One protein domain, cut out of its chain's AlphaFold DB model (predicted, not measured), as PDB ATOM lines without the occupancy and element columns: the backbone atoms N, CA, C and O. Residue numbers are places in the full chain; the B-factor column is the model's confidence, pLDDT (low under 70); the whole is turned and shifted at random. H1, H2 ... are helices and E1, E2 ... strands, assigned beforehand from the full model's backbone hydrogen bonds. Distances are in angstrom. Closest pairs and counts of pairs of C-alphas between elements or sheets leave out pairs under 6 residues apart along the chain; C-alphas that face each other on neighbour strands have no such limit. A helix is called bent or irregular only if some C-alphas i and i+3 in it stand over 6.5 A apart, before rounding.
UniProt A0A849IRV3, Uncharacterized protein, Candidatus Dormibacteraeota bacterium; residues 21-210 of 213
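Overview. This is residues 21 to 210 of the 213 residues of an uncharacterized protein of Candidatus Dormibacteraeota bacterium (UniProt A0A849IRV3). A long, twisted sheet of seven strands arches through the domain, and H1, H4 and H3 pack on it one after another, with H4 between the other two. The hairpin of E6 and E7, with E5 beside E7 and H3 over E6, makes one end, while H2 and the loop of residues 88 to 112 lie toward the other. The printed part has 190 residues, with four named helices and seven named strands in the order H1 E1 E2 E3 H2 E4 E5 H3 E6 E7 H4, a mixed class. The branched sheet is antiparallel in each neighbour pair, and E1 E2 E3 form a meander, each strand the antiparallel neighbour of the one before. The whole is only just loose, close to compact, with a radius of gyration of the C-alphas of 19.6 A and spans of 57 by 42 by 29 A.

Arrangement. E7, residues 168 to 183, has E4, residues 113 to 121, and E5, residues 127 to 129, on one side and E6, residues 156 to 165, on the other. Within hydrogen-bond range are N 116 and O 180, 2.8 A, N 129 and O 169, 2.8 A, and N 159 and O 175, 2.8 A. E3, residues 71 to 77, is the neighbour of E4, with N 72 and O 119 at 2.8 A. E2, residues 52 to 59, has E3 on one side, N 56 and O 73 at 2.9 A, and E1, residues 37 to 45, on the other, N 39 and O 57 at 2.7 A. H4, residues 190 to 208, is over E3 and E4 at a height of 8.7 A, along the strands; it has a kink of 31 degrees near residue 202 and is only just irregular, with C-alphas 202 and 205 6.9 A apart. H3, residues 132 to 149, is on the same face, over E6, only just slantwise at 33 degrees on the local plane. Its residues 141 to 149 touch H4, closest at the C-alphas of Ala 149 and Ala 199, 5.6 A, at a steep tilt of 44 degrees, opposite ways. H1, residues 21 to 33, is over E3 at a height of 8.6 A; its residues 26 to 31 touch H4, closest at the C-alphas of Leu 31 and Cys 194, 5.2 A. H2, residues 79 to 87, only grazes the sheet with residues 79 to 82. Each O i to N i+4 pair is within hydrogen-bond range in H1 and H2, against 13 of 14 in H3 and 13 of 15 in H4.

Along the chain. From first to last C-alpha E7 is 45.2 A, E6 29.4 A, H4 27.2 A, H3 26.9 A and E4 26.1 A. H1 begins at C-alpha 21 (-16.014, -40.413, 12.913), E7 at C-alpha 168 (-26.521, 4.995, 19.527), and H4 ends at C-alpha 208 (-36.339, -14.365, 23.718).

Size, cuts and confidence. The two C-alphas farthest apart, those of Gly 90 and Asp 166, are 58.1 A apart. The printed part has no cut; the links E2 to E3 and H2 to E4 are long. Mean pLDDT of the printed part is 83.5, with 28 residues under 70, among them 63 to 68 and 106 to 111.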
ATOM      1  N   GLU A  21     -14.800 -39.876  13.523       93.06
ATOM      2  CA  GLU A  21     -16.014 -40.413  12.913       93.06
ATOM      3  C   GLU A  21     -16.965 -41.007  13.952       93.06
ATOM      4  O   GLU A  21     -18.169 -40.775  13.860       93.06
ATOM      5  N   GLU A  22     -16.435 -41.733  14.939       92.00
ATOM      6  CA  GLU A  22     -17.228 -42.286  16.041       92.00
ATOM      7  C   GLU A  22     -17.843 -41.164  16.877       92.00
ATOM      8  O   GLU A  22     -19.061 -41.142  17.039       92.00
ATOM      9  N   ILE A  23     -17.054 -40.169  17.300       93.25
ATOM     10  CA  ILE A  23     -17.571 -39.032  18.081       93.25
ATOM     11  C   ILE A  23     -18.624 -38.243  17.297       93.25
ATOM     12  O   ILE A  23     -19.678 -37.910  17.839       93.25
ATOM     13  N   ALA A  24     -18.376 -37.958  16.016       95.81
ATOM     14  CA  ALA A  24     -19.338 -37.247  15.182       95.81
ATOM     15  C   ALA A  24     -20.635 -38.054  14.994       95.81
ATOM     16  O   ALA A  24     -21.721 -37.491  15.117       95.81
ATOM     17  N   SER A  25     -20.542 -39.361  14.725       95.88
ATOM     18  CA  SER A  25     -21.716 -40.224  14.537       95.88
ATOM     19  C   SER A  25     -22.522 -40.363  15.825       95.88
ATOM     20  O   SER A  25     -23.734 -40.156  15.809       95.88
ATOM     21  N   GLU A  26     -21.862 -40.644  16.950       95.62
ATOM     22  CA  GLU A  26     -22.514 -40.768  18.256       95.62
ATOM     23  C   GLU A  26     -23.181 -39.456  18.684       95.62
ATOM     24  O   GLU A  26     -24.278 -39.474  19.245       95.62
ATOM     25  N   LEU A  27     -22.562 -38.310  18.381       96.94
ATOM     26  CA  LEU A  27     -23.160 -37.004  18.638       96.94
ATOM     27  C   LEU A  27     -24.438 -36.809  17.814       96.94
ATOM     28  O   LEU A  27     -25.481 -36.473  18.375       96.94
ATOM     29  N   LEU A  28     -24.378 -37.043  16.499       97.81
ATOM     30  CA  LEU A  28     -25.526 -36.911  15.596       97.81
ATOM     31  C   LEU A  28     -26.683 -37.828  16.022       97.81
ATOM     32  O   LEU A  28     -27.815 -37.363  16.177       97.81
ATOM     33  N   GLU A  29     -26.393 -39.101  16.291       97.19
ATOM     34  CA  GLU A  29     -27.375 -40.073  16.782       97.19
ATOM     35  C   GLU A  29     -27.952 -39.655  18.140       97.19
ATOM     36  O   GLU A  29     -29.167 -39.689  18.348       97.19
ATOM     37  N   GLY A  30     -27.101 -39.208  19.065       97.38
ATOM     38  CA  GLY A  30     -27.519 -38.743  20.383       97.38
ATOM     39  C   GLY A  30     -28.465 -37.542  20.314       97.38
ATOM     40  O   GLY A  30     -29.419 -37.466  21.095       97.38
ATOM     41  N   LEU A  31     -28.244 -36.620  19.374       97.19
ATOM     42  CA  LEU A  31     -29.108 -35.458  19.145       97.19
ATOM     43  C   LEU A  31     -30.480 -35.869  18.598       97.19
ATOM     44  O   LEU A  31     -31.506 -35.388  19.086       97.19
ATOM     45  N   GLU A  32     -30.518 -36.798  17.643       96.25
ATOM     46  CA  GLU A  32     -31.772 -37.348  17.120       96.25
ATOM     47  C   GLU A  32     -32.550 -38.118  18.197       96.25
ATOM     48  O   GLU A  32     -33.760 -37.932  18.353       96.25
ATOM     49  N   VAL A  33     -31.860 -38.933  19.001       96.94
ATOM     50  CA  VAL A  33     -32.445 -39.658  20.141       96.94
ATOM     51  C   VAL A  33     -32.975 -38.696  21.208       96.94
ATOM     52  O   VAL A  33     -34.009 -38.968  21.822       96.94
ATOM     53  N   ALA A  34     -32.313 -37.553  21.408       95.00
ATOM     54  CA  ALA A  34     -32.801 -36.473  22.262       95.00
ATOM     55  C   ALA A  34     -34.017 -35.733  21.670       95.00
ATOM     56  O   ALA A  34     -34.584 -34.869  22.333       95.00
ATOM     57  N   GLY A  35     -34.455 -36.079  20.456       93.56
ATOM     58  CA  GLY A  35     -35.638 -35.518  19.813       93.56
ATOM     59  C   GLY A  35     -35.381 -34.210  19.067       93.56
ATOM     60  O   GLY A  35     -36.335 -33.480  18.792       93.56
ATOM     61  N   LEU A  36     -34.124 -33.896  18.748       93.56
ATOM     62  CA  LEU A  36     -33.751 -32.729  17.951       93.56
ATOM     63  C   LEU A  36     -33.750 -33.060  16.456       93.56
ATOM     64  O   LEU A  36     -33.510 -34.190  16.044       93.56
ATOM     65  N   LEU A  37     -34.016 -32.048  15.630       93.69
ATOM     66  CA  LEU A  37     -33.774 -32.114  14.194       93.69
ATOM     67  C   LEU A  37     -32.365 -31.607  13.912       93.69
ATOM     68  O   LEU A  37     -32.083 -30.436  14.175       93.69
ATOM     69  N   VAL A  38     -31.531 -32.464  13.334       95.06
ATOM     70  CA  VAL A  38     -30.194 -32.103  12.867       95.06
ATOM     71  C   VAL A  38     -30.262 -31.545  11.442       95.06
ATOM     72  O   VAL A  38     -30.994 -32.048  10.587       95.06
ATOM     73  N   GLN A  39     -29.522 -30.471  11.192       92.44
ATOM     74  CA  GLN A  39     -29.428 -29.741   9.933       92.44
ATOM     75  C   GLN A  39     -27.984 -29.303   9.674       92.44
ATOM     76  O   GLN A  39     -27.176 -29.245  10.596       92.44
ATOM     77  N   ASP A  40     -27.683 -28.973   8.414       93.06
ATOM     78  CA  ASP A  40     -26.444 -28.300   7.999       93.06
ATOM     79  C   ASP A  40     -25.172 -28.899   8.627       93.06
ATOM     80  O   ASP A  40     -24.350 -28.203   9.218       93.06
ATOM     81  N   VAL A  41     -25.033 -30.225   8.522       97.75
ATOM     82  CA  VAL A  41     -23.857 -30.951   9.017       97.75
ATOM     83  C   VAL A  41     -22.663 -30.652   8.114       97.75
ATOM     84  O   VAL A  41     -22.709 -30.890   6.904       97.75
ATOM     85  N   GLY A  42     -21.596 -30.135   8.711       97.19
ATOM     86  CA  GLY A  42     -20.344 -29.796   8.056       97.19
ATOM     87  C   GLY A  42     -19.175 -30.551   8.675       97.19
ATOM     88  O   GLY A  42     -19.044 -30.639   9.895       97.19
ATOM     89  N   HIS A  43     -18.309 -31.060   7.808       97.31
ATOM     90  CA  HIS A  43     -17.029 -31.645   8.177       97.31
ATOM     91  C   HIS A  43     -15.948 -30.966   7.345       97.31
ATOM     92  O   HIS A  43     -16.044 -30.934   6.117       97.31
ATOM     93  N   GLU A  44     -14.925 -30.446   8.007       96.12
ATOM     94  CA  GLU A  44     -13.765 -29.842   7.361       96.12
ATOM     95  C   GLU A  44     -12.508 -30.598   7.787       96.12
ATOM     96  O   GLU A  44     -12.387 -31.011   8.938       96.12
ATOM     97  N   LEU A  45     -11.602 -30.818   6.837       92.69
ATOM     98  CA  LEU A  45     -10.270 -31.376   7.050       92.69
ATOM     99  C   LEU A  45      -9.292 -30.384   6.433       92.69
ATOM    100  O   LEU A  45      -9.389 -30.130   5.231       92.69
ATOM    101  N   GLU A  46      -8.370 -29.860   7.231       88.88
ATOM    102  CA  GLU A  46      -7.238 -29.082   6.737       88.88
ATOM    103  C   GLU A  46      -6.160 -30.062   6.248       88.88
ATOM    104  O   GLU A  46      -5.530 -30.731   7.069       88.88
ATOM    105  N   PRO A  47      -5.945 -30.226   4.928       80.44
ATOM    106  CA  PRO A  47      -5.093 -31.297   4.416       80.44
ATOM    107  C   PRO A  47      -3.613 -31.122   4.756       80.44
ATOM    108  O   PRO A  47      -2.880 -32.105   4.724       80.44
ATOM    109  N   SER A  48      -3.175 -29.888   5.027       78.12
ATOM    110  CA  SER A  48      -1.780 -29.591   5.370       78.12
ATOM    111  C   SER A  48      -1.419 -30.007   6.796       78.12
ATOM    112  O   SER A  48      -0.299 -30.448   7.041       78.12
ATOM    113  N   THR A  49      -2.369 -29.917   7.727       80.31
ATOM    114  CA  THR A  49      -2.128 -30.193   9.147       80.31
ATOM    115  C   THR A  49      -2.770 -31.492   9.616       80.31
ATOM    116  O   THR A  49      -2.291 -32.089  10.569       80.31
ATOM    117  N   GLY A  50      -3.846 -31.951   8.972       83.31
ATOM    118  CA  GLY A  50      -4.658 -33.067   9.458       83.31
ATOM    119  C   GLY A  50      -5.664 -32.671  10.546       83.31
ATOM    120  O   GLY A  50      -6.330 -33.549  11.102       83.31
ATOM    121  N   GLU A  51      -5.793 -31.376  10.847       89.62
ATOM    122  CA  GLU A  51      -6.829 -30.847  11.735       89.62
ATOM    123  C   GLU A  51      -8.214 -31.036  11.120       89.62
ATOM    124  O   GLU A  51      -8.403 -30.921   9.904       89.62
ATOM    125  N   ARG A  52      -9.207 -31.312  11.968       94.50
ATOM    126  CA  ARG A  52     -10.585 -31.505  11.515       94.50
ATOM    127  C   ARG A  52     -11.534 -30.657  12.334       94.50
ATOM    128  O   ARG A  52     -11.367 -30.502  13.537       94.50
ATOM    129  N   THR A  53     -12.584 -30.180  11.690       96.50
ATOM    130  CA  THR A  53     -13.664 -29.456  12.358       96.50
ATOM    131  C   THR A  53     -14.974 -30.155  12.056       96.50
ATOM    132  O   THR A  53     -15.242 -30.556  10.921       96.50
ATOM    133  N   PHE A  54     -15.781 -30.352  13.088       98.12
ATOM    134  CA  PHE A  54     -17.171 -30.762  12.959       98.12
ATOM    135  C   PHE A  54     -18.071 -29.581  13.288       98.12
ATOM    136  O   PHE A  54     -17.808 -28.858  14.248       98.12
ATOM    137  N   GLN A  55     -19.160 -29.436  12.540       98.12
ATOM    138  CA  GLN A  55     -20.257 -28.549  12.897       98.12
ATOM    139  C   GLN A  55     -21.606 -29.161  12.522       98.12
ATOM    140  O   GLN A  55     -21.734 -29.832  11.498       98.12
ATOM    141  N   CYS A  56     -22.636 -28.890  13.311       97.56
ATOM    142  CA  CYS A  56     -24.016 -29.140  12.916       97.56
ATOM    143  C   CYS A  56     -24.964 -28.119  13.539       97.56
ATOM    144  O   CYS A  56     -24.757 -27.656  14.663       97.56
ATOM    145  N   VAL A  57     -26.050 -27.823  12.833       95.38
ATOM    146  CA  VAL A  57     -27.148 -27.001  13.338       95.38
ATOM    147  C   VAL A  57     -28.250 -27.915  13.861       95.38
ATOM    148  O   VAL A  57     -28.633 -28.885  13.215       95.38
ATOM    149  N   VAL A  58     -28.798 -27.611  15.030       94.00
ATOM    150  CA  VAL A  58     -29.884 -28.372  15.651       94.00
ATOM    151  C   VAL A  58     -31.048 -27.479  16.035       94.00
ATOM    152  O   VAL A  58     -30.883 -26.320  16.416       94.00
ATOM    153  N   ARG A  59     -32.258 -28.036  15.964       90.12
ATOM    154  CA  ARG A  59     -33.490 -27.338  16.350       90.12
ATOM    155  C   ARG A  59     -34.526 -28.281  16.941       90.12
ATOM    156  O   ARG A  59     -34.481 -29.494  16.745       90.12
ATOM    157  N   LEU A  60     -35.526 -27.709  17.603       88.56
ATOM    158  CA  LEU A  60     -36.706 -28.460  18.028       88.56
ATOM    159  C   LEU A  60     -37.624 -28.775  16.828       88.56
ATOM    160  O   LEU A  60     -37.827 -27.897  15.985       88.56
ATOM    161  N   PRO A  61     -38.254 -29.968  16.768       83.88
ATOM    162  CA  PRO A  61     -39.176 -30.344  15.691       83.88
ATOM    163  C   PRO A  61     -40.398 -29.429  15.537       83.88
ATOM    164  O   PRO A  61     -40.952 -29.313  14.446       83.88
ATOM    165  N   SER A  62     -40.824 -28.788  16.627       70.62
ATOM    166  CA  SER A  62     -41.949 -27.856  16.659       70.62
ATOM    167  C   SER A  62     -41.625 -26.652  17.547       70.62
ATOM    168  O   SER A  62     -42.028 -26.592  18.709       70.62
ATOM    169  N   SER A  63     -40.884 -25.686  17.021       55.06
ATOM    170  CA  SER A  63     -41.054 -24.296  17.461       55.06
ATOM    171  C   SER A  63     -42.031 -23.634  16.484       55.06
ATOM    172  O   SER A  63     -42.097 -24.041  15.334       55.06
ATOM    173  N   ASP A  64     -42.869 -22.697  16.913       47.88
ATOM    174  CA  ASP A  64     -43.595 -21.807  15.998       47.88
ATOM    175  C   ASP A  64     -43.267 -20.373  16.449       47.88
ATOM    176  O   ASP A  64     -43.582 -20.040  17.593       47.88
ATOM    177  N   PRO A  65     -42.560 -19.557  15.640       51.56
ATOM    178  CA  PRO A  65     -42.041 -19.899  14.319       51.56
ATOM    179  C   PRO A  65     -40.905 -20.951  14.393       51.56
ATOM    180  O   PRO A  65     -39.982 -20.779  15.194       51.56
ATOM    181  N   PRO A  66     -40.907 -22.000  13.539       52.75
ATOM    182  CA  PRO A  66     -39.973 -23.143  13.600       52.75
ATOM    183  C   PRO A  66     -38.513 -22.855  13.247       52.75
ATOM    184  O   PRO A  66     -37.726 -23.778  13.030       52.75
ATOM    185  N   HIS A  67     -38.165 -21.582  13.081       56.41
ATOM    186  CA  HIS A  67     -36.964 -21.152  12.365       56.41
ATOM    187  C   HIS A  67     -36.097 -20.185  13.165       56.41
ATOM    188  O   HIS A  67     -35.002 -19.876  12.715       56.41
ATOM    189  N   ARG A  68     -36.590 -19.671  14.300       66.12
ATOM    190  CA  ARG A  68     -35.900 -18.587  15.008       66.12
ATOM    191  C   ARG A  68     -34.830 -19.084  15.973       66.12
ATOM    192  O   ARG A  68     -33.822 -18.422  16.134       66.12
ATOM    193  N   TYR A  69     -35.048 -20.237  16.600       79.00
ATOM    194  CA  TYR A  69     -34.159 -20.737  17.646       79.00
ATOM    195  C   TYR A  69     -33.436 -21.981  17.157       79.00
ATOM    196  O   TYR A  69     -34.059 -23.013  16.887       79.00
ATOM    197  N   LEU A  70     -32.121 -21.855  17.050       87.62
ATOM    198  CA  LEU A  70     -31.211 -22.913  16.651       87.62
ATOM    199  C   LEU A  70     -30.065 -23.003  17.653       87.62
ATOM    200  O   LEU A  70     -29.748 -22.037  18.348       87.62
ATOM    201  N   GLY A  71     -29.476 -24.189  17.727       91.75
ATOM    202  CA  GLY A  71     -28.197 -24.414  18.376       91.75
ATOM    203  C   GLY A  71     -27.179 -24.810  17.319       91.75
ATOM    204  O   GLY A  71     -27.483 -25.658  16.483       91.75
ATOM    205  N   THR A  72     -25.989 -24.231  17.345       95.38
ATOM    206  CA  THR A  72     -24.862 -24.673  16.524       95.38
ATOM    207  C   THR A  72     -23.910 -25.439  17.417       95.38
ATOM    208  O   THR A  72     -23.365 -24.883  18.366       95.38
ATOM    209  N   MET A  73     -23.710 -26.717  17.126       97.00
ATOM    210  CA  MET A  73     -22.719 -27.529  17.816       97.00
ATOM    211  C   MET A  73     -21.479 -27.648  16.961       97.00
ATOM    212  O   MET A  73     -21.590 -27.866  15.758       97.00
ATOM    213  N   HIS A  74     -20.313 -27.530  17.577       97.31
ATOM    214  CA  HIS A  74     -19.049 -27.709  16.890       97.31
ATOM    215  C   HIS A  74     -17.986 -28.258  17.831       97.31
ATOM    216  O   HIS A  74     -18.018 -28.023  19.038       97.31
ATOM    217  N   PHE A  75     -17.035 -28.989  17.262       96.94
ATOM    218  CA  PHE A  75     -15.820 -29.375  17.961       96.94
ATOM    219  C   PHE A  75     -14.637 -29.355  17.002       96.94
ATOM    220  O   PHE A  75     -14.778 -29.613  15.800       96.94
ATOM    221  N   HIS A  76     -13.469 -29.046  17.556       95.12
ATOM    222  CA  HIS A  76     -12.201 -29.112  16.849       95.12
ATOM    223  C   HIS A  76     -11.475 -30.405  17.212       95.12
ATOM    224  O   HIS A  76     -11.461 -30.828  18.369       95.12
ATOM    225  N   TRP A  77     -10.875 -31.028  16.209       92.69
ATOM    226  CA  TRP A  77     -10.121 -32.259  16.329       92.69
ATOM    227  C   TRP A  77      -8.675 -31.992  15.943       92.69
ATOM    228  O   TRP A  77      -8.362 -31.744  14.775       92.69
ATOM    229  N   ASP A  78      -7.812 -32.041  16.952       88.88
ATOM    230  CA  ASP A  78      -6.391 -31.778  16.796       88.88
ATOM    231  C   ASP A  78      -5.738 -32.797  15.848       88.88
ATOM    232  O   ASP A  78      -6.070 -33.989  15.834       88.88
ATOM    233  N   ALA A  79      -4.787 -32.315  15.050       85.81
ATOM    234  CA  ALA A  79      -4.063 -33.113  14.071       85.81
ATOM    235  C   ALA A  79      -3.441 -34.386  14.665       85.81
ATOM    236  O   ALA A  79      -3.561 -35.465  14.079       85.81
ATOM    237  N   LEU A  80      -2.830 -34.305  15.851       83.38
ATOM    238  CA  LEU A  80      -2.203 -35.455  16.501       83.38
ATOM    239  C   LEU A  80      -3.229 -36.556  16.792       83.38
ATOM    240  O   LEU A  80      -2.915 -37.738  16.642       83.38
ATOM    241  N   LEU A  81      -4.469 -36.192  17.130       86.25
ATOM    242  CA  LEU A  81      -5.553 -37.154  17.333       86.25
ATOM    243  C   LEU A  81      -5.966 -37.834  16.022       86.25
ATOM    244  O   LEU A  81      -6.276 -39.025  16.023       86.25
ATOM    245  N   THR A  82      -5.943 -37.122  14.890       85.88
ATOM    246  CA  THR A  82      -6.160 -37.718  13.557       85.88
ATOM    247  C   THR A  82      -5.102 -38.780  13.257       85.88
ATOM    248  O   THR A  82      -5.442 -39.897  12.853       85.88
ATOM    249  N   TYR A  83      -3.824 -38.467  13.485       80.25
ATOM    250  CA  TYR A  83      -2.726 -39.404  13.239       80.25
ATOM    251  C   TYR A  83      -2.766 -40.604  14.188       80.25
ATOM    252  O   TYR A  83      -2.627 -41.737  13.730       80.25
ATOM    253  N   VAL A  84      -3.036 -40.390  15.480       80.44
ATOM    254  CA  VAL A  84      -3.206 -41.478  16.458       80.44
ATOM    255  C   VAL A  84      -4.391 -42.377  16.097       80.44
ATOM    256  O   VAL A  84      -4.243 -43.596  16.117       80.44
ATOM    257  N   GLY A  85      -5.536 -41.810  15.710       77.25
ATOM    258  CA  GLY A  85      -6.699 -42.591  15.277       77.25
ATOM    259  C   GLY A  85      -6.457 -43.380  13.985       77.25
ATOM    260  O   GLY A  85      -6.995 -44.471  13.813       77.25
ATOM    261  N   THR A  86      -5.616 -42.863  13.084       79.00
ATOM    262  CA  THR A  86      -5.339 -43.493  11.780       79.00
ATOM    263  C   THR A  86      -4.240 -44.556  11.851       79.00
ATOM    264  O   THR A  86      -4.349 -45.607  11.217       79.00
ATOM    265  N   TYR A  87      -3.165 -44.282  12.591       77.06
ATOM    266  CA  TYR A  87      -1.933 -45.080  12.584       77.06
ATOM    267  C   TYR A  87      -1.653 -45.791  13.917       77.06
ATOM    268  O   TYR A  87      -0.801 -46.678  13.970       77.06
ATOM    269  N   GLY A  88      -2.416 -45.470  14.964       72.69
ATOM    270  CA  GLY A  88      -2.369 -46.105  16.276       72.69
ATOM    271  C   GLY A  88      -1.643 -45.279  17.350       72.69
ATOM    272  O   GLY A  88      -1.023 -44.247  17.059       72.69
ATOM    273  N   PRO A  89      -1.702 -45.723  18.620       70.00
ATOM    274  CA  PRO A  89      -1.044 -45.048  19.737       70.00
ATOM    275  C   PRO A  89       0.470 -44.904  19.534       70.00
ATOM    276  O   PRO A  89       1.143 -45.852  19.135       70.00
ATOM    277  N   GLY A  90       1.017 -43.728  19.854       67.12
ATOM    278  CA  GLY A  90       2.454 -43.443  19.726       67.12
ATOM    279  C   GLY A  90       2.910 -43.026  18.325       67.12
ATOM    280  O   GLY A  90       4.110 -42.926  18.093       67.12
ATOM    281  N   SER A  91       1.972 -42.778  17.408       71.06
ATOM    282  CA  SER A  91       2.271 -42.206  16.094       71.06
ATOM    283  C   SER A  91       2.879 -40.805  16.220       71.06
ATOM    284  O   SER A  91       2.383 -39.975  16.981       71.06
ATOM    285  N   GLU A  92       3.947 -40.545  15.466       69.62
ATOM    286  CA  GLU A  92       4.645 -39.255  15.425       69.62
ATOM    287  C   GLU A  92       4.094 -38.405  14.265       69.62
ATOM    288  O   GLU A  92       4.221 -38.802  13.105       69.62
ATOM    289  N   CYS A  93       3.492 -37.245  14.569       70.88
ATOM    290  CA  CYS A  93       3.011 -36.287  13.556       70.88
ATOM    291  C   CYS A  93       4.131 -35.858  12.602       70.88
ATOM    292  O   CYS A  93       3.896 -35.742  11.403       70.88
ATOM    293  N   ASP A  94       5.354 -35.690  13.125       72.06
ATOM    294  CA  ASP A  94       6.556 -35.236  12.414       72.06
ATOM    295  C   ASP A  94       6.813 -36.005  11.112       72.06
ATOM    296  O   ASP A  94       7.369 -35.450  10.172       72.06
ATOM    297  N   LEU A  95       6.400 -37.273  11.034       69.62
ATOM    298  CA  LEU A  95       6.599 -38.117   9.852       69.62
ATOM    299  C   LEU A  95       5.662 -37.777   8.682       69.62
ATOM    300  O   LEU A  95       5.836 -38.325   7.592       69.62
ATOM    301  N   TYR A  96       4.656 -36.933   8.913       69.44
ATOM    302  CA  TYR A  96       3.579 -36.636   7.971       69.44
ATOM    303  C   TYR A  96       3.471 -35.154   7.597       69.44
ATOM    304  O   TYR A  96       2.633 -34.815   6.762       69.44
ATOM    305  N   HIS A  97       4.313 -34.299   8.177       67.88
ATOM    306  CA  HIS A  97       4.493 -32.918   7.736       67.88
ATOM    307  C   HIS A  97       5.518 -32.843   6.597       67.88
ATOM    308  O   HIS A  97       6.313 -33.765   6.396       67.88
ATOM    309  N   ASP A  98       5.502 -31.743   5.842       67.81
ATOM    310  CA  ASP A  98       6.565 -31.462   4.877       67.81
ATOM    311  C   ASP A  98       7.913 -31.317   5.609       67.81
ATOM    312  O   ASP A  98       7.976 -30.732   6.688       67.81
ATOM    313  N   ASP A  99       9.008 -31.799   5.007       66.56
ATOM    314  CA  ASP A  99      10.355 -31.828   5.619       66.56
ATOM    315  C   ASP A  99      10.845 -30.451   6.137       66.56
ATOM    316  O   ASP A  99      11.729 -30.378   6.997       66.56
ATOM    317  N   ASP A 100      10.295 -29.357   5.597       71.00
ATOM    318  CA  ASP A 100      10.633 -27.970   5.938       71.00
ATOM    319  C   ASP A 100       9.682 -27.340   6.984       71.00
ATOM    320  O   ASP A 100       9.925 -26.214   7.435       71.00
ATOM    321  N   GLU A 101       8.614 -28.039   7.386       68.25
ATOM    322  CA  GLU A 101       7.632 -27.581   8.371       68.25
ATOM    323  C   GLU A 101       7.800 -28.352   9.694       68.25
ATOM    324  O   GLU A 101       7.460 -29.532   9.787       68.25
ATOM    325  N   PRO A 102       8.346 -27.722  10.752       69.94
ATOM    326  CA  PRO A 102       8.485 -28.396  12.036       69.94
ATOM    327  C   PRO A 102       7.099 -28.678  12.629       69.94
ATOM    328  O   PRO A 102       6.307 -27.744  12.778       69.94
ATOM    329  N   CYS A 103       6.826 -29.929  13.030       72.62
ATOM    330  CA  CYS A 103       5.561 -30.255  13.694       72.62
ATOM    331  C   CYS A 103       5.408 -29.413  14.969       72.62
ATOM    332  O   CYS A 103       6.301 -29.354  15.826       72.62
ATOM    333  N   SER A 104       4.244 -28.786  15.118       70.06
ATOM    334  CA  SER A 104       3.882 -28.016  16.309       70.06
ATOM    335  C   SER A 104       3.747 -28.895  17.560       70.06
ATOM    336  O   SER A 104       3.890 -28.387  18.674       70.06
ATOM    337  N   HIS A 105       3.547 -30.209  17.397       72.88
ATOM    338  CA  HIS A 105       3.445 -31.180  18.488       72.88
ATOM    339  C   HIS A 105       4.765 -31.868  18.853       72.88
ATOM    340  O   HIS A 105       4.721 -32.810  19.635       72.88
ATOM    341  N   GLY A 106       5.925 -31.444  18.333       61.97
ATOM    342  CA  GLY A 106       7.212 -32.137  18.510       61.97
ATOM    343  C   GLY A 106       7.476 -32.670  19.933       61.97
ATOM    344  O   GLY A 106       7.800 -31.917  20.855       61.97
ATOM    345  N   GLY A 107       7.345 -33.992  20.113       63.19
ATOM    346  CA  GLY A 107       7.535 -34.701  21.388       63.19
ATOM    347  C   GLY A 107       6.433 -34.523  22.447       63.19
ATOM    348  O   GLY A 107       6.590 -35.010  23.570       63.19
ATOM    349  N   ALA A 108       5.334 -33.836  22.129       63.50
ATOM    350  CA  ALA A 108       4.162 -33.723  22.986       63.50
ATOM    351  C   ALA A 108       3.447 -35.077  23.093       63.50
ATOM    352  O   ALA A 108       3.309 -35.814  22.118       63.50
ATOM    353  N   GLN A 109       2.967 -35.407  24.292       61.94
ATOM    354  CA  GLN A 109       2.015 -36.506  24.422       61.94
ATOM    355  C   GLN A 109       0.652 -36.034  23.905       61.94
ATOM    356  O   GLN A 109       0.273 -34.900  24.215       61.94
ATOM    357  N   PRO A 110      -0.092 -36.874  23.159       64.19
ATOM    358  CA  PRO A 110      -1.455 -36.549  22.778       64.19
ATOM    359  C   PRO A 110      -2.248 -36.230  24.038       64.19
ATOM    360  O   PRO A 110      -2.316 -37.060  24.946       64.19
ATOM    361  N   HIS A 111      -2.821 -35.032  24.111       68.62
ATOM    362  CA  HIS A 111      -3.869 -34.764  25.082       68.62
ATOM    363  C   HIS A 111      -5.167 -35.310  24.480       68.62
ATOM    364  O   HIS A 111      -5.621 -34.770  23.474       68.62
ATOM    365  N   PRO A 112      -5.746 -36.392  25.035       75.00
ATOM    366  CA  PRO A 112      -6.915 -37.057  24.472       75.00
ATOM    367  C   PRO A 112      -8.170 -36.258  24.837       75.00
ATOM    368  O   PRO A 112      -8.990 -36.698  25.628       75.00
ATOM    369  N   GLY A 113      -8.257 -35.024  24.354       85.75
ATOM    370  CA  GLY A 113      -9.233 -34.042  24.790       85.75
ATOM    371  C   GLY A 113      -9.862 -33.335  23.617       85.75
ATOM    372  O   GLY A 113      -9.143 -32.793  22.781       85.75
ATOM    373  N   VAL A 114     -11.188 -33.295  23.581       91.25
ATOM    374  CA  VAL A 114     -11.926 -32.495  22.603       91.25
ATOM    375  C   VAL A 114     -12.875 -31.572  23.340       91.25
ATOM    376  O   VAL A 114     -13.659 -32.009  24.177       91.25
ATOM    377  N   GLU A 115     -12.810 -30.283  23.024       93.75
ATOM    378  CA  GLU A 115     -13.813 -29.329  23.474       93.75
ATOM    379  C   GLU A 115     -14.991 -29.341  22.495       93.75
ATOM    380  O   GLU A 115     -14.847 -29.026  21.312       93.75
ATOM    381  N   LEU A 116     -16.159 -29.736  22.997       95.56
ATOM    382  CA  LEU A 116     -17.431 -29.659  22.296       95.56
ATOM    383  C   LEU A 116     -18.175 -28.416  22.771       95.56
ATOM    384  O   LEU A 116     -18.443 -28.267  23.962       95.56
ATOM    385  N   VAL A 117     -18.555 -27.555  21.838       96.00
ATOM    386  CA  VAL A 117     -19.241 -26.297  22.126       96.00
ATOM    387  C   VAL A 117     -20.618 -26.315  21.482       96.00
ATOM    388  O   VAL A 117     -20.765 -26.660  20.311       96.00
ATOM    389  N   ALA A 118     -21.635 -25.925  22.245       94.94
ATOM    390  CA  ALA A 118     -22.949 -25.582  21.726       94.94
ATOM    391  C   ALA A 118     -23.197 -24.082  21.889       94.94
ATOM    392  O   ALA A 118     -23.161 -23.549  22.997       94.94
ATOM    393  N   GLU A 119     -23.477 -23.425  20.775       93.62
ATOM    394  CA  GLU A 119     -23.848 -22.021  20.692       93.62
ATOM    395  C   GLU A 119     -25.360 -21.909  20.460       93.62
ATOM    396  O   GLU A 119     -25.896 -22.573  19.577       93.62
ATOM    397  N   TYR A 120     -26.055 -21.070  21.224       89.62
ATOM    398  CA  TYR A 120     -27.493 -20.835  21.108       89.62
ATOM    399  C   TYR A 120     -27.755 -19.370  20.793       89.62
ATOM    400  O   TYR A 120     -27.400 -18.489  21.582       89.62
ATOM    401  N   ASP A 121     -28.430 -19.120  19.675       83.50
ATOM    402  CA  ASP A 121     -28.930 -17.788  19.353       83.50
ATOM    403  C   ASP A 121     -30.159 -17.483  20.223       83.50
ATOM    404  O   ASP A 121     -31.181 -18.178  20.165       83.50
ATOM    405  N   LEU A 122     -30.040 -16.465  21.078       79.00
ATOM    406  CA  LEU A 122     -31.093 -16.053  22.005       79.00
ATOM    407  C   LEU A 122     -32.032 -14.996  21.403       79.00
ATOM    408  O   LEU A 122     -33.002 -14.610  22.062       79.00
ATOM    409  N   GLY A 123     -31.784 -14.539  20.170       70.69
ATOM    410  CA  GLY A 123     -32.671 -13.658  19.418       70.69
ATOM    411  C   GLY A 123     -31.950 -12.721  18.445       70.69
ATOM    412  O   GLY A 123     -30.772 -12.416  18.593       70.69
ATOM    413  N   ASP A 124     -32.726 -12.173  17.505       64.56
ATOM    414  CA  ASP A 124     -32.269 -11.439  16.307       64.56
ATOM    415  C   ASP A 124     -31.505 -10.110  16.552       64.56
ATOM    416  O   ASP A 124     -31.251  -9.359  15.605       64.56
ATOM    417  N   GLY A 125     -31.176  -9.775  17.806       65.50
ATOM    418  CA  GLY A 125     -30.636  -8.471  18.185       65.50
ATOM    419  C   GLY A 125     -31.555  -7.321  17.751       65.50
ATOM    420  O   GLY A 125     -32.773  -7.454  17.685       65.50
ATOM    421  N   GLY A 126     -30.965  -6.167  17.445       71.88
ATOM    422  CA  GLY A 126     -31.684  -4.995  16.949       71.88
ATOM    423  C   GLY A 126     -32.267  -4.095  18.035       71.88
ATOM    424  O   GLY A 126     -33.137  -3.287  17.727       71.88
ATOM    425  N   TYR A 127     -31.768  -4.181  19.268       78.38
ATOM    426  CA  TYR A 127     -32.249  -3.362  20.382       78.38
ATOM    427  C   TYR A 127     -31.278  -2.232  20.686       78.38
ATOM    428  O   TYR A 127     -30.076  -2.453  20.833       78.38
ATOM    429  N   GLU A 128     -31.802  -1.017  20.795       84.56
ATOM    430  CA  GLU A 128     -31.032   0.142  21.226       84.56
ATOM    431  C   GLU A 128     -30.807   0.081  22.742       84.56
ATOM    432  O   GLU A 128     -31.764   0.040  23.518       84.56
ATOM    433  N   LEU A 129     -29.543   0.109  23.165       85.50
ATOM    434  CA  LEU A 129     -29.168   0.230  24.569       85.50
ATOM    435  C   LEU A 129     -29.324   1.676  25.024       85.50
ATOM    436  O   LEU A 129     -28.654   2.578  24.514       85.50
ATOM    437  N   ARG A 130     -30.177   1.889  26.027       82.56
ATOM    438  CA  ARG A 130     -30.390   3.202  26.642       82.56
ATOM    439  C   ARG A 130     -29.423   3.420  27.791       82.56
ATOM    440  O   ARG A 130     -28.931   4.533  27.976       82.56
ATOM    441  N   GLU A 131     -29.126   2.363  28.538       84.00
ATOM    442  CA  GLU A 131     -28.139   2.378  29.611       84.00
ATOM    443  C   GLU A 131     -27.415   1.034  29.751       84.00
ATOM    444  O   GLU A 131     -27.975  -0.037  29.543       84.00
ATOM    445  N   LEU A 132     -26.146   1.073  30.170       76.31
ATOM    446  CA  LEU A 132     -25.336  -0.141  30.336       76.31
ATOM    447  C   LEU A 132     -25.888  -1.097  31.411       76.31
ATOM    448  O   LEU A 132     -25.594  -2.288  31.373       76.31
ATOM    449  N   GLY A 133     -26.688  -0.595  32.357       80.44
ATOM    450  CA  GLY A 133     -27.329  -1.413  33.391       80.44
ATOM    451  C   GLY A 133     -28.364  -2.403  32.842       80.44
ATOM    452  O   GLY A 133     -28.583  -3.444  33.458       80.44
ATOM    453  N   GLU A 134     -28.945  -2.123  31.669       81.94
ATOM    454  CA  GLU A 134     -29.889  -3.021  30.991       81.94
ATOM    455  C   GLU A 134     -29.216  -4.346  30.612       81.94
ATOM    456  O   GLU A 134     -29.795  -5.412  30.814       81.94
ATOM    457  N   VAL A 135     -27.956  -4.285  30.167       81.69
ATOM    458  CA  VAL A 135     -27.173  -5.463  29.762       81.69
ATOM    459  C   VAL A 135     -27.025  -6.448  30.916       81.69
ATOM    460  O   VAL A 135     -27.262  -7.641  30.736       81.69
ATOM    461  N   GLN A 136     -26.681  -5.963  32.113       84.19
ATOM    462  CA  GLN A 136     -26.502  -6.840  33.269       84.19
ATOM    463  C   GLN A 136     -27.811  -7.543  33.645       84.19
ATOM    464  O   GLN A 136     -27.814  -8.747  33.878       84.19
ATOM    465  N   ALA A 137     -28.938  -6.825  33.638       84.38
ATOM    466  CA  ALA A 137     -30.240  -7.415  33.946       84.38
ATOM    467  C   ALA A 137     -30.649  -8.502  32.932       84.38
ATOM    468  O   ALA A 137     -31.305  -9.485  33.297       84.38
ATOM    469  N   TRP A 138     -30.267  -8.343  31.663       84.31
ATOM    470  CA  TRP A 138     -30.503  -9.350  30.628       84.31
ATOM    471  C   TRP A 138     -29.629 -10.582  30.827       84.31
ATOM    472  O   TRP A 138     -30.160 -11.692  30.803       84.31
ATOM    473  N   ILE A 139     -28.332 -10.394  31.092       85.12
ATOM    474  CA  ILE A 139     -27.408 -11.491  31.418       85.12
ATOM    475  C   ILE A 139     -27.943 -12.279  32.618       85.12
ATOM    476  O   ILE A 139     -28.146 -13.485  32.502       85.12
ATOM    477  N   ASP A 140     -28.296 -11.606  33.717       86.19
ATOM    478  CA  ASP A 140     -28.822 -12.252  34.928       86.19
ATOM    479  C   ASP A 140     -30.098 -13.069  34.642       86.19
ATOM    480  O   ASP A 140     -30.314 -14.159  35.189       86.19
ATOM    481  N   THR A 141     -30.967 -12.551  33.767       84.56
ATOM    482  CA  THR A 141     -32.204 -13.224  33.345       84.56
ATOM    483  C   THR A 141     -31.900 -14.489  32.548       84.56
ATOM    484  O   THR A 141     -32.488 -15.542  32.824       84.56
ATOM    485  N   VAL A 142     -30.975 -14.395  31.589       84.19
ATOM    486  CA  VAL A 142     -30.526 -15.517  30.758       84.19
ATOM    487  C   VAL A 142     -29.879 -16.587  31.626       84.19
ATOM    488  O   VAL A 142     -30.325 -17.734  31.612       84.19
ATOM    489  N   GLU A 143     -28.904 -16.213  32.453       86.31
ATOM    490  CA  GLU A 143     -28.209 -17.130  33.354       86.31
ATOM    491  C   GLU A 143     -29.182 -17.851  34.290       86.31
ATOM    492  O   GLU A 143     -29.117 -19.074  34.430       86.31
ATOM    493  N   THR A 144     -30.143 -17.126  34.874       85.19
ATOM    494  CA  THR A 144     -31.162 -17.708  35.761       85.19
ATOM    495  C   THR A 144     -32.023 -18.748  35.047       85.19
ATOM    496  O   THR A 144     -32.378 -19.775  35.628       85.19
ATOM    497  N   LEU A 145     -32.416 -18.483  33.802       81.50
ATOM    498  CA  LEU A 145     -33.283 -19.374  33.034       81.50
ATOM    499  C   LEU A 145     -32.516 -20.585  32.499       81.50
ATOM    500  O   LEU A 145     -33.006 -21.709  32.628       81.50
ATOM    501  N   LEU A 146     -31.288 -20.384  32.021       83.56
ATOM    502  CA  LEU A 146     -30.393 -21.473  31.638       83.56
ATOM    503  C   LEU A 146     -30.042 -22.356  32.840       83.56
ATOM    504  O   LEU A 146     -30.050 -23.575  32.725       83.56
ATOM    505  N   ALA A 147     -29.809 -21.785  34.027       84.19
ATOM    506  CA  ALA A 147     -29.526 -22.555  35.244       84.19
ATOM    507  C   ALA A 147     -30.708 -23.426  35.697       84.19
ATOM    508  O   ALA A 147     -30.507 -24.443  36.360       84.19
ATOM    509  N   ARG A 148     -31.944 -23.060  35.333       81.31
ATOM    510  CA  ARG A 148     -33.132 -23.896  35.577       81.31
ATOM    511  C   ARG A 148     -33.243 -25.049  34.589       81.31
ATOM    512  O   ARG A 148     -33.702 -26.116  34.984       81.31
ATOM    513  N   ALA A 149     -32.867 -24.826  33.331       77.62
ATOM    514  CA  ALA A 149     -32.847 -25.868  32.308       77.62
ATOM    515  C   ALA A 149     -31.705 -26.865  32.549       77.62
ATOM    516  O   ALA A 149     -31.890 -28.070  32.404       77.62
ATOM    517  N   LEU A 150     -30.549 -26.343  32.963       75.12
ATOM    518  CA  LEU A 150     -29.305 -27.066  33.186       75.12
ATOM    519  C   LEU A 150     -28.619 -26.581  34.465       75.12
ATOM    520  O   LEU A 150     -27.864 -25.598  34.432       75.12
ATOM    521  N   PRO A 151     -28.868 -27.254  35.596       66.44
ATOM    522  CA  PRO A 151     -28.203 -26.940  36.848       66.44
ATOM    523  C   PRO A 151     -26.717 -27.312  36.781       66.44
ATOM    524  O   PRO A 151     -26.384 -28.421  36.370       66.44
ATOM    525  N   ALA A 152     -25.850 -26.413  37.259       61.44
ATOM    526  CA  ALA A 152     -24.446 -26.697  37.584       61.44
ATOM    527  C   ALA A 152     -23.623 -27.333  36.444       61.44
ATOM    528  O   ALA A 152     -23.081 -28.425  36.593       61.44
ATOM    529  N   GLN A 153     -23.531 -26.637  35.310       68.94
ATOM    530  CA  GLN A 153     -22.555 -26.934  34.258       68.94
ATOM    531  C   GLN A 153     -21.516 -25.808  34.245       68.94
ATOM    532  O   GLN A 153     -21.894 -24.637  34.144       68.94
ATOM    533  N   ASP A 154     -20.239 -26.161  34.372       78.06
ATOM    534  CA  ASP A 154     -19.135 -25.233  34.114       78.06
ATOM    535  C   ASP A 154     -19.047 -24.944  32.604       78.06
ATOM    536  O   ASP A 154     -19.658 -25.644  31.800       78.06
ATOM    537  N   GLY A 155     -18.330 -23.892  32.198       81.50
ATOM    538  CA  GLY A 155     -18.118 -23.586  30.772       81.50
ATOM    539  C   GLY A 155     -19.283 -22.883  30.067       81.50
ATOM    540  O   GLY A 155     -19.284 -22.786  28.841       81.50
ATOM    541  N   ARG A 156     -20.271 -22.379  30.815       89.12
ATOM    542  CA  ARG A 156     -21.312 -21.507  30.263       89.12
ATOM    543  C   ARG A 156     -20.812 -20.074  30.148       89.12
ATOM    544  O   ARG A 156     -20.348 -19.508  31.137       89.12
ATOM    545  N   VAL A 157     -20.995 -19.473  28.981       89.69
ATOM    546  CA  VAL A 157     -20.682 -18.063  28.733       89.69
ATOM    547  C   VAL A 157     -21.840 -17.414  27.992       89.69
ATOM    548  O   VAL A 157     -22.537 -18.053  27.209       89.69
ATOM    549  N   VAL A 158     -22.085 -16.140  28.270       87.94
ATOM    550  CA  VAL A 158     -23.109 -15.349  27.594       87.94
ATOM    551  C   VAL A 158     -22.418 -14.189  26.887       87.94
ATOM    552  O   VAL A 158     -21.764 -13.367  27.529       87.94
ATOM    553  N   HIS A 159     -22.568 -14.126  25.567       87.44
ATOM    554  CA  HIS A 159     -21.930 -13.133  24.707       87.44
ATOM    555  C   HIS A 159     -22.952 -12.136  24.175       87.44
ATOM    556  O   HIS A 159     -24.024 -12.512  23.695       87.44
ATOM    557  N   LEU A 160     -22.586 -10.854  24.211       85.56
ATOM    558  CA  LEU A 160     -23.336  -9.784  23.564       85.56
ATOM    559  C   LEU A 160     -22.459  -9.092  22.524       85.56
ATOM    560  O   LEU A 160     -21.411  -8.532  22.849       85.56
ATOM    561  N   GLY A 161     -22.921  -9.106  21.279       85.19
ATOM    562  CA  GLY A 161     -22.392  -8.262  20.219       85.19
ATOM    563  C   GLY A 161     -22.996  -6.863  20.322       85.19
ATOM    564  O   GLY A 161     -24.214  -6.705  20.444       85.19
ATOM    565  N   LEU A 162     -22.133  -5.844  20.318       87.25
ATOM    566  CA  LEU A 162     -22.529  -4.440  20.361       87.25
ATOM    567  C   LEU A 162     -22.092  -3.731  19.080       87.25
ATOM    568  O   LEU A 162     -20.927  -3.796  18.687       87.25
ATOM    569  N   ALA A 163     -23.003  -2.966  18.489       88.25
ATOM    570  CA  ALA A 163     -22.749  -2.144  17.314       88.25
ATOM    571  C   ALA A 163     -23.135  -0.685  17.570       88.25
ATOM    572  O   ALA A 163     -24.110  -0.397  18.255       88.25
ATOM    573  N   ILE A 164     -22.404   0.259  16.975       89.25
ATOM    574  CA  ILE A 164     -22.784   1.677  16.992       89.25
ATOM    575  C   ILE A 164     -23.495   2.006  15.679       89.25
ATOM    576  O   ILE A 164     -22.928   1.810  14.604       89.25
ATOM    577  N   ARG A 165     -24.726   2.525  15.756       87.50
ATOM    578  CA  ARG A 165     -25.513   2.975  14.595       87.50
ATOM    579  C   ARG A 165     -26.143   4.326  14.909       87.50
ATOM    580  O   ARG A 165     -26.777   4.484  15.947       87.50
ATOM    581  N   ASP A 166     -25.908   5.305  14.036       88.75
ATOM    582  CA  ASP A 166     -26.419   6.679  14.155       88.75
ATOM    583  C   ASP A 166     -26.131   7.366  15.508       88.75
ATOM    584  O   ASP A 166     -26.887   8.216  15.969       88.75
ATOM    585  N   GLY A 167     -25.001   7.023  16.139       88.06
ATOM    586  CA  GLY A 167     -24.579   7.579  17.432       88.06
ATOM    587  C   GLY A 167     -25.116   6.839  18.660       88.06
ATOM    588  O   GLY A 167     -24.700   7.162  19.771       88.06
ATOM    589  N   ASN A 168     -25.957   5.821  18.463       88.00
ATOM    590  CA  ASN A 168     -26.521   4.995  19.527       88.00
ATOM    591  C   ASN A 168     -25.849   3.616  19.554       88.00
ATOM    592  O   ASN A 168     -25.329   3.149  18.535       88.00
ATOM    593  N   ILE A 169     -25.847   2.967  20.720       88.56
ATOM    594  CA  ILE A 169     -25.322   1.608  20.897       88.56
ATOM    595  C   ILE A 169     -26.482   0.628  20.735       88.56
ATOM    596  O   ILE A 169     -27.547   0.824  21.311       88.56
ATOM    597  N   TRP A 170     -26.267  -0.428  19.966       87.06
ATOM    598  CA  TRP A 170     -27.243  -1.466  19.667       87.06
ATOM    599  C   TRP A 170     -26.682  -2.826  20.047       87.06
ATOM    600  O   TRP A 170     -25.498  -3.074  19.831       87.06
ATOM    601  N   VAL A 171     -27.531  -3.715  20.551       84.69
ATOM    602  CA  VAL A 171     -27.209  -5.143  20.635       84.69
ATOM    603  C   VAL A 171     -27.537  -5.772  19.296       84.69
ATOM    604  O   VAL A 171     -28.690  -5.737  18.877       84.69
ATOM    605  N   ASP A 172     -26.538  -6.303  18.600       82.44
ATOM    606  CA  ASP A 172     -26.721  -6.941  17.292       82.44
ATOM    607  C   ASP A 172     -26.755  -8.468  17.367       82.44
ATOM    608  O   ASP A 172     -27.346  -9.099  16.494       82.44
ATOM    609  N   ARG A 173     -26.177  -9.045  18.420       83.69
ATOM    610  CA  ARG A 173     -26.126 -10.484  18.649       83.69
ATOM    611  C   ARG A 173     -26.222 -10.776  20.135       83.69
ATOM    612  O   ARG A 173     -25.554 -10.123  20.938       83.69
ATOM    613  N   PHE A 174     -27.011 -11.780  20.492       83.88
ATOM    614  CA  PHE A 174     -27.105 -12.254  21.863       83.88
ATOM    615  C   PHE A 174     -27.056 -13.776  21.879       83.88
ATOM    616  O   PHE A 174     -27.964 -14.442  21.391       83.88
ATOM    617  N   VAL A 175     -25.968 -14.314  22.414       87.44
ATOM    618  CA  VAL A 175     -25.642 -15.732  22.318       87.44
ATOM    619  C   VAL A 175     -25.337 -16.300  23.694       87.44
ATOM    620  O   VAL A 175     -24.675 -15.658  24.508       87.44
ATOM    621  N   ALA A 176     -25.797 -17.522  23.942       89.62
ATOM    622  CA  ALA A 176     -25.276 -18.349  25.021       89.62
ATOM    623  C   ALA A 176     -24.399 -19.456  24.441       89.62
ATOM    624  O   ALA A 176     -24.789 -20.122  23.490       89.62
ATOM    625  N   GLU A 177     -23.252 -19.682  25.056       91.81
ATOM    626  CA  GLU A 177     -22.367 -20.800  24.767       91.81
ATOM    627  C   GLU A 177     -22.318 -21.740  25.963       91.81
ATOM    628  O   GLU A 177     -22.349 -21.318  27.124       91.81
ATOM    629  N   GLN A 178     -22.234 -23.028  25.665       92.88
ATOM    630  CA  GLN A 178     -21.962 -24.072  26.632       92.88
ATOM    631  C   GLN A 178     -20.873 -24.976  26.063       92.88
ATOM    632  O   GLN A 178     -21.071 -25.602  25.022       92.88
ATOM    633  N   ALA A 179     -19.740 -25.041  26.757       93.50
ATOM    634  CA  ALA A 179     -18.634 -25.926  26.416       93.50
ATOM    635  C   ALA A 179     -18.618 -27.169  27.316       93.50
ATOM    636  O   ALA A 179     -18.966 -27.099  28.500       93.50
ATOM    637  N   TRP A 180     -18.185 -28.295  26.754       93.25
ATOM    638  CA  TRP A 180     -17.880 -29.535  27.458       93.25
ATOM    639  C   TRP A 180     -16.523 -30.046  27.001       93.25
ATOM    640  O   TRP A 180     -16.278 -30.186  25.806       93.25
ATOM    641  N   TYR A 181     -15.662 -30.378  27.956       92.00
ATOM    642  CA  TYR A 181     -14.424 -31.082  27.661       92.00
ATOM    643  C   TYR A 181     -14.678 -32.591  27.693       92.00
ATOM    644  O   TYR A 181     -15.084 -33.136  28.722       92.00
ATOM    645  N   LEU A 182     -14.454 -33.250  26.561       91.31
ATOM    646  CA  LEU A 182     -14.537 -34.694  26.404       91.31
ATOM    647  C   LEU A 182     -13.150 -35.291  26.636       91.31
ATOM    648  O   LEU A 182     -12.239 -35.051  25.847       91.31
ATOM    649  N   ASP A 183     -13.003 -36.067  27.708       88.25
ATOM    650  CA  ASP A 183     -11.821 -36.900  27.921       88.25
ATOM    651  C   ASP A 183     -11.978 -38.196  27.117       88.25
ATOM    652  O   ASP A 183     -12.822 -39.034  27.425       88.25
ATOM    653  N   LEU A 184     -11.177 -38.329  26.064       86.88
ATOM    654  CA  LEU A 184     -11.173 -39.452  25.129       86.88
ATOM    655  C   LEU A 184     -10.291 -40.616  25.600       86.88
ATOM    656  O   LEU A 184     -10.132 -41.596  24.874       86.88
ATOM    657  N   SER A 185      -9.689 -40.526  26.793       81.06
ATOM    658  CA  SER A 185      -9.077 -41.698  27.434       81.06
ATOM    659  C   SER A 185     -10.123 -42.712  27.918       81.06
ATOM    660  O   SER A 185      -9.795 -43.872  28.170       81.06
ATOM    661  N   GLU A 186     -11.386 -42.288  27.993       79.44
ATOM    662  CA  GLU A 186     -12.561 -43.112  28.244       79.44
ATOM    663  C   GLU A 186     -13.596 -42.880  27.129       79.44
ATOM    664  O   GLU A 186     -13.498 -41.932  26.352       79.44
ATOM    665  N   SER A 187     -14.608 -43.744  27.026       78.56
ATOM    666  CA  SER A 187     -15.723 -43.501  26.101       78.56
ATOM    667  C   SER A 187     -16.575 -42.344  26.644       78.56
ATOM    668  O   SER A 187     -17.165 -42.509  27.718       78.56
ATOM    669  N   PRO A 188     -16.673 -41.192  25.955       84.44
ATOM    670  CA  PRO A 188     -17.443 -40.062  26.462       84.44
ATOM    671  C   PRO A 188     -18.947 -40.374  26.455       84.44
ATOM    672  O   PRO A 188     -19.479 -40.907  25.486       84.44
ATOM    673  N   ASP A 189     -19.670 -40.006  27.519       86.06
ATOM    674  CA  ASP A 189     -21.138 -40.095  27.533       86.06
ATOM    675  C   ASP A 189     -21.763 -38.844  26.901       86.06
ATOM    676  O   ASP A 189     -22.089 -37.860  27.574       86.06
ATOM    677  N   LEU A 190     -21.976 -38.902  25.586       92.62
ATOM    678  CA  LEU A 190     -22.619 -37.822  24.833       92.62
ATOM    679  C   LEU A 190     -24.122 -37.693  25.135       92.62
ATOM    680  O   LEU A 190     -24.722 -36.655  24.852       92.62
ATOM    681  N   THR A 191     -24.750 -38.685  25.777       91.88
ATOM    682  CA  THR A 191     -26.195 -38.669  26.073       91.88
ATOM    683  C   THR A 191     -26.576 -37.486  26.954       91.88
ATOM    684  O   THR A 191     -27.613 -36.846  26.745       91.88
ATOM    685  N   LEU A 192     -25.761 -37.201  27.972       90.25
ATOM    686  CA  LEU A 192     -26.002 -36.088  28.890       90.25
ATOM    687  C   LEU A 192     -25.872 -34.741  28.175       90.25
ATOM    688  O   LEU A 192     -26.683 -33.848  28.423       90.25
ATOM    689  N   ILE A 193     -24.924 -34.631  27.246       93.12
ATOM    690  CA  ILE A 193     -24.704 -33.427  26.442       93.12
ATOM    691  C   ILE A 193     -25.880 -33.202  25.490       93.12
ATOM    692  O   ILE A 193     -26.473 -32.127  25.491       93.12
ATOM    693  N   CYS A 194     -26.316 -34.224  24.751       95.31
ATOM    694  CA  CYS A 194     -27.447 -34.095  23.827       95.31
ATOM    695  C   CYS A 194     -28.748 -33.714  24.554       95.31
ATOM    696  O   CYS A 194     -29.513 -32.869  24.082       95.31
ATOM    697  N   ARG A 195     -28.982 -34.261  25.755       92.62
ATOM    698  CA  ARG A 195     -30.103 -33.843  26.618       92.62
ATOM    699  C   ARG A 195     -29.965 -32.405  27.104       92.62
ATOM    700  O   ARG A 195     -30.973 -31.711  27.230       92.62
ATOM    701  N   ALA A 196     -28.746 -31.954  27.382       91.75
ATOM    702  CA  ALA A 196     -28.495 -30.573  27.763       91.75
ATOM    703  C   ALA A 196     -28.804 -29.602  26.621       91.75
ATOM    704  O   ALA A 196     -29.475 -28.585  26.827       91.75
ATOM    705  N   VAL A 197     -28.413 -29.959  25.403       92.88
ATOM    706  CA  VAL A 197     -28.739 -29.191  24.202       92.88
ATOM    707  C   VAL A 197     -30.251 -29.097  24.007       92.88
ATOM    708  O   VAL A 197     -30.782 -28.000  23.824       92.88
ATOM    709  N   GLU A 198     -30.966 -30.213  24.148       92.44
ATOM    710  CA  GLU A 198     -32.429 -30.240  24.066       92.44
ATOM    711  C   GLU A 198     -33.096 -29.361  25.138       92.44
ATOM    712  O   GLU A 198     -33.977 -28.550  24.830       92.44
ATOM    713  N   ALA A 199     -32.661 -29.475  26.395       90.50
ATOM    714  CA  ALA A 199     -33.190 -28.682  27.500       90.50
ATOM    715  C   ALA A 199     -32.980 -27.174  27.285       90.50
ATOM    716  O   ALA A 199     -33.886 -26.380  27.555       90.50
ATOM    717  N   THR A 200     -31.819 -26.781  26.755       89.69
ATOM    718  CA  THR A 200     -31.493 -25.379  26.457       89.69
ATOM    719  C   THR A 200     -32.362 -24.829  25.332       89.69
ATOM    720  O   THR A 200     -32.992 -23.777  25.480       89.69
ATOM    721  N   LEU A 201     -32.501 -25.576  24.236       89.00
ATOM    722  CA  LEU A 201     -33.358 -25.168  23.123       89.00
ATOM    723  C   LEU A 201     -34.824 -25.021  23.542       89.00
ATOM    724  O   LEU A 201     -35.499 -24.104  23.082       89.00
ATOM    725  N   LYS A 202     -35.321 -25.852  24.467       87.38
ATOM    726  CA  LYS A 202     -36.694 -25.732  24.998       87.38
ATOM    727  C   LYS A 202     -36.946 -24.438  25.765       87.38
ATOM    728  O   LYS A 202     -38.075 -23.949  25.748       87.38
ATOM    729  N   VAL A 203     -35.937 -23.880  26.437       85.12
ATOM    730  CA  VAL A 203     -36.088 -22.618  27.183       85.12
ATOM    731  C   VAL A 203     -35.762 -21.381  26.352       85.12
ATOM    732  O   VAL A 203     -36.196 -20.290  26.718       85.12
ATOM    733  N   THR A 204     -35.076 -21.542  25.219       80.56
ATOM    734  CA  THR A 204     -34.661 -20.440  24.334       80.56
ATOM    735  C   THR A 204     -35.827 -19.553  23.864       80.56
ATOM    736  O   THR A 204     -35.716 -18.334  23.983       80.56
ATOM    737  N   PRO A 205     -37.008 -20.082  23.478       77.50
ATOM    738  CA  PRO A 205     -38.161 -19.231  23.172       77.50
ATOM    739  C   PRO A 205     -38.600 -18.343  24.346       77.50
ATOM    740  O   PRO A 205     -38.888 -17.165  24.174       77.50
ATOM    741  N   SER A 206     -38.604 -18.890  25.568       74.25
ATOM    742  CA  SER A 206     -38.957 -18.131  26.775       74.25
ATOM    743  C   SER A 206     -37.889 -17.114  27.181       74.25
ATOM    744  O   SER A 206     -38.208 -16.177  27.913       74.25
ATOM    745  N   LEU A 207     -36.633 -17.316  26.764       73.25
ATOM    746  CA  LEU A 207     -35.559 -16.332  26.903       73.25
ATOM    747  C   LEU A 207     -35.840 -15.138  25.994       73.25
ATOM    748  O   LEU A 207     -35.933 -14.016  26.483       73.25
ATOM    749  N   ALA A 208     -36.074 -15.398  24.710       69.56
ATOM    750  CA  ALA A 208     -36.339 -14.365  23.718       69.56
ATOM    751  C   ALA A 208     -37.574 -13.506  24.046       69.56
ATOM    752  O   ALA A 208     -37.525 -12.295  23.877       69.56
ATOM    753  N   ASP A 209     -38.645 -14.095  24.593       70.06
ATOM    754  CA  ASP A 209     -39.851 -13.352  25.007       70.06
ATOM    755  C   ASP A 209     -39.638 -12.435  26.231       70.06
ATOM    756  O   ASP A 209     -40.468 -11.570  26.521       70.06
ATOM    757  N   ARG A 210     -38.580 -12.667  27.019       69.56
ATOM    758  CA  ARG A 210     -38.279 -11.916  28.254       69.56
ATOM    759  C   ARG A 210     -37.196 -10.870  28.073       69.56
ATOM    760  O   ARG A 210     -37.046 -10.004  28.937       69.56
TER     761      ARG A 210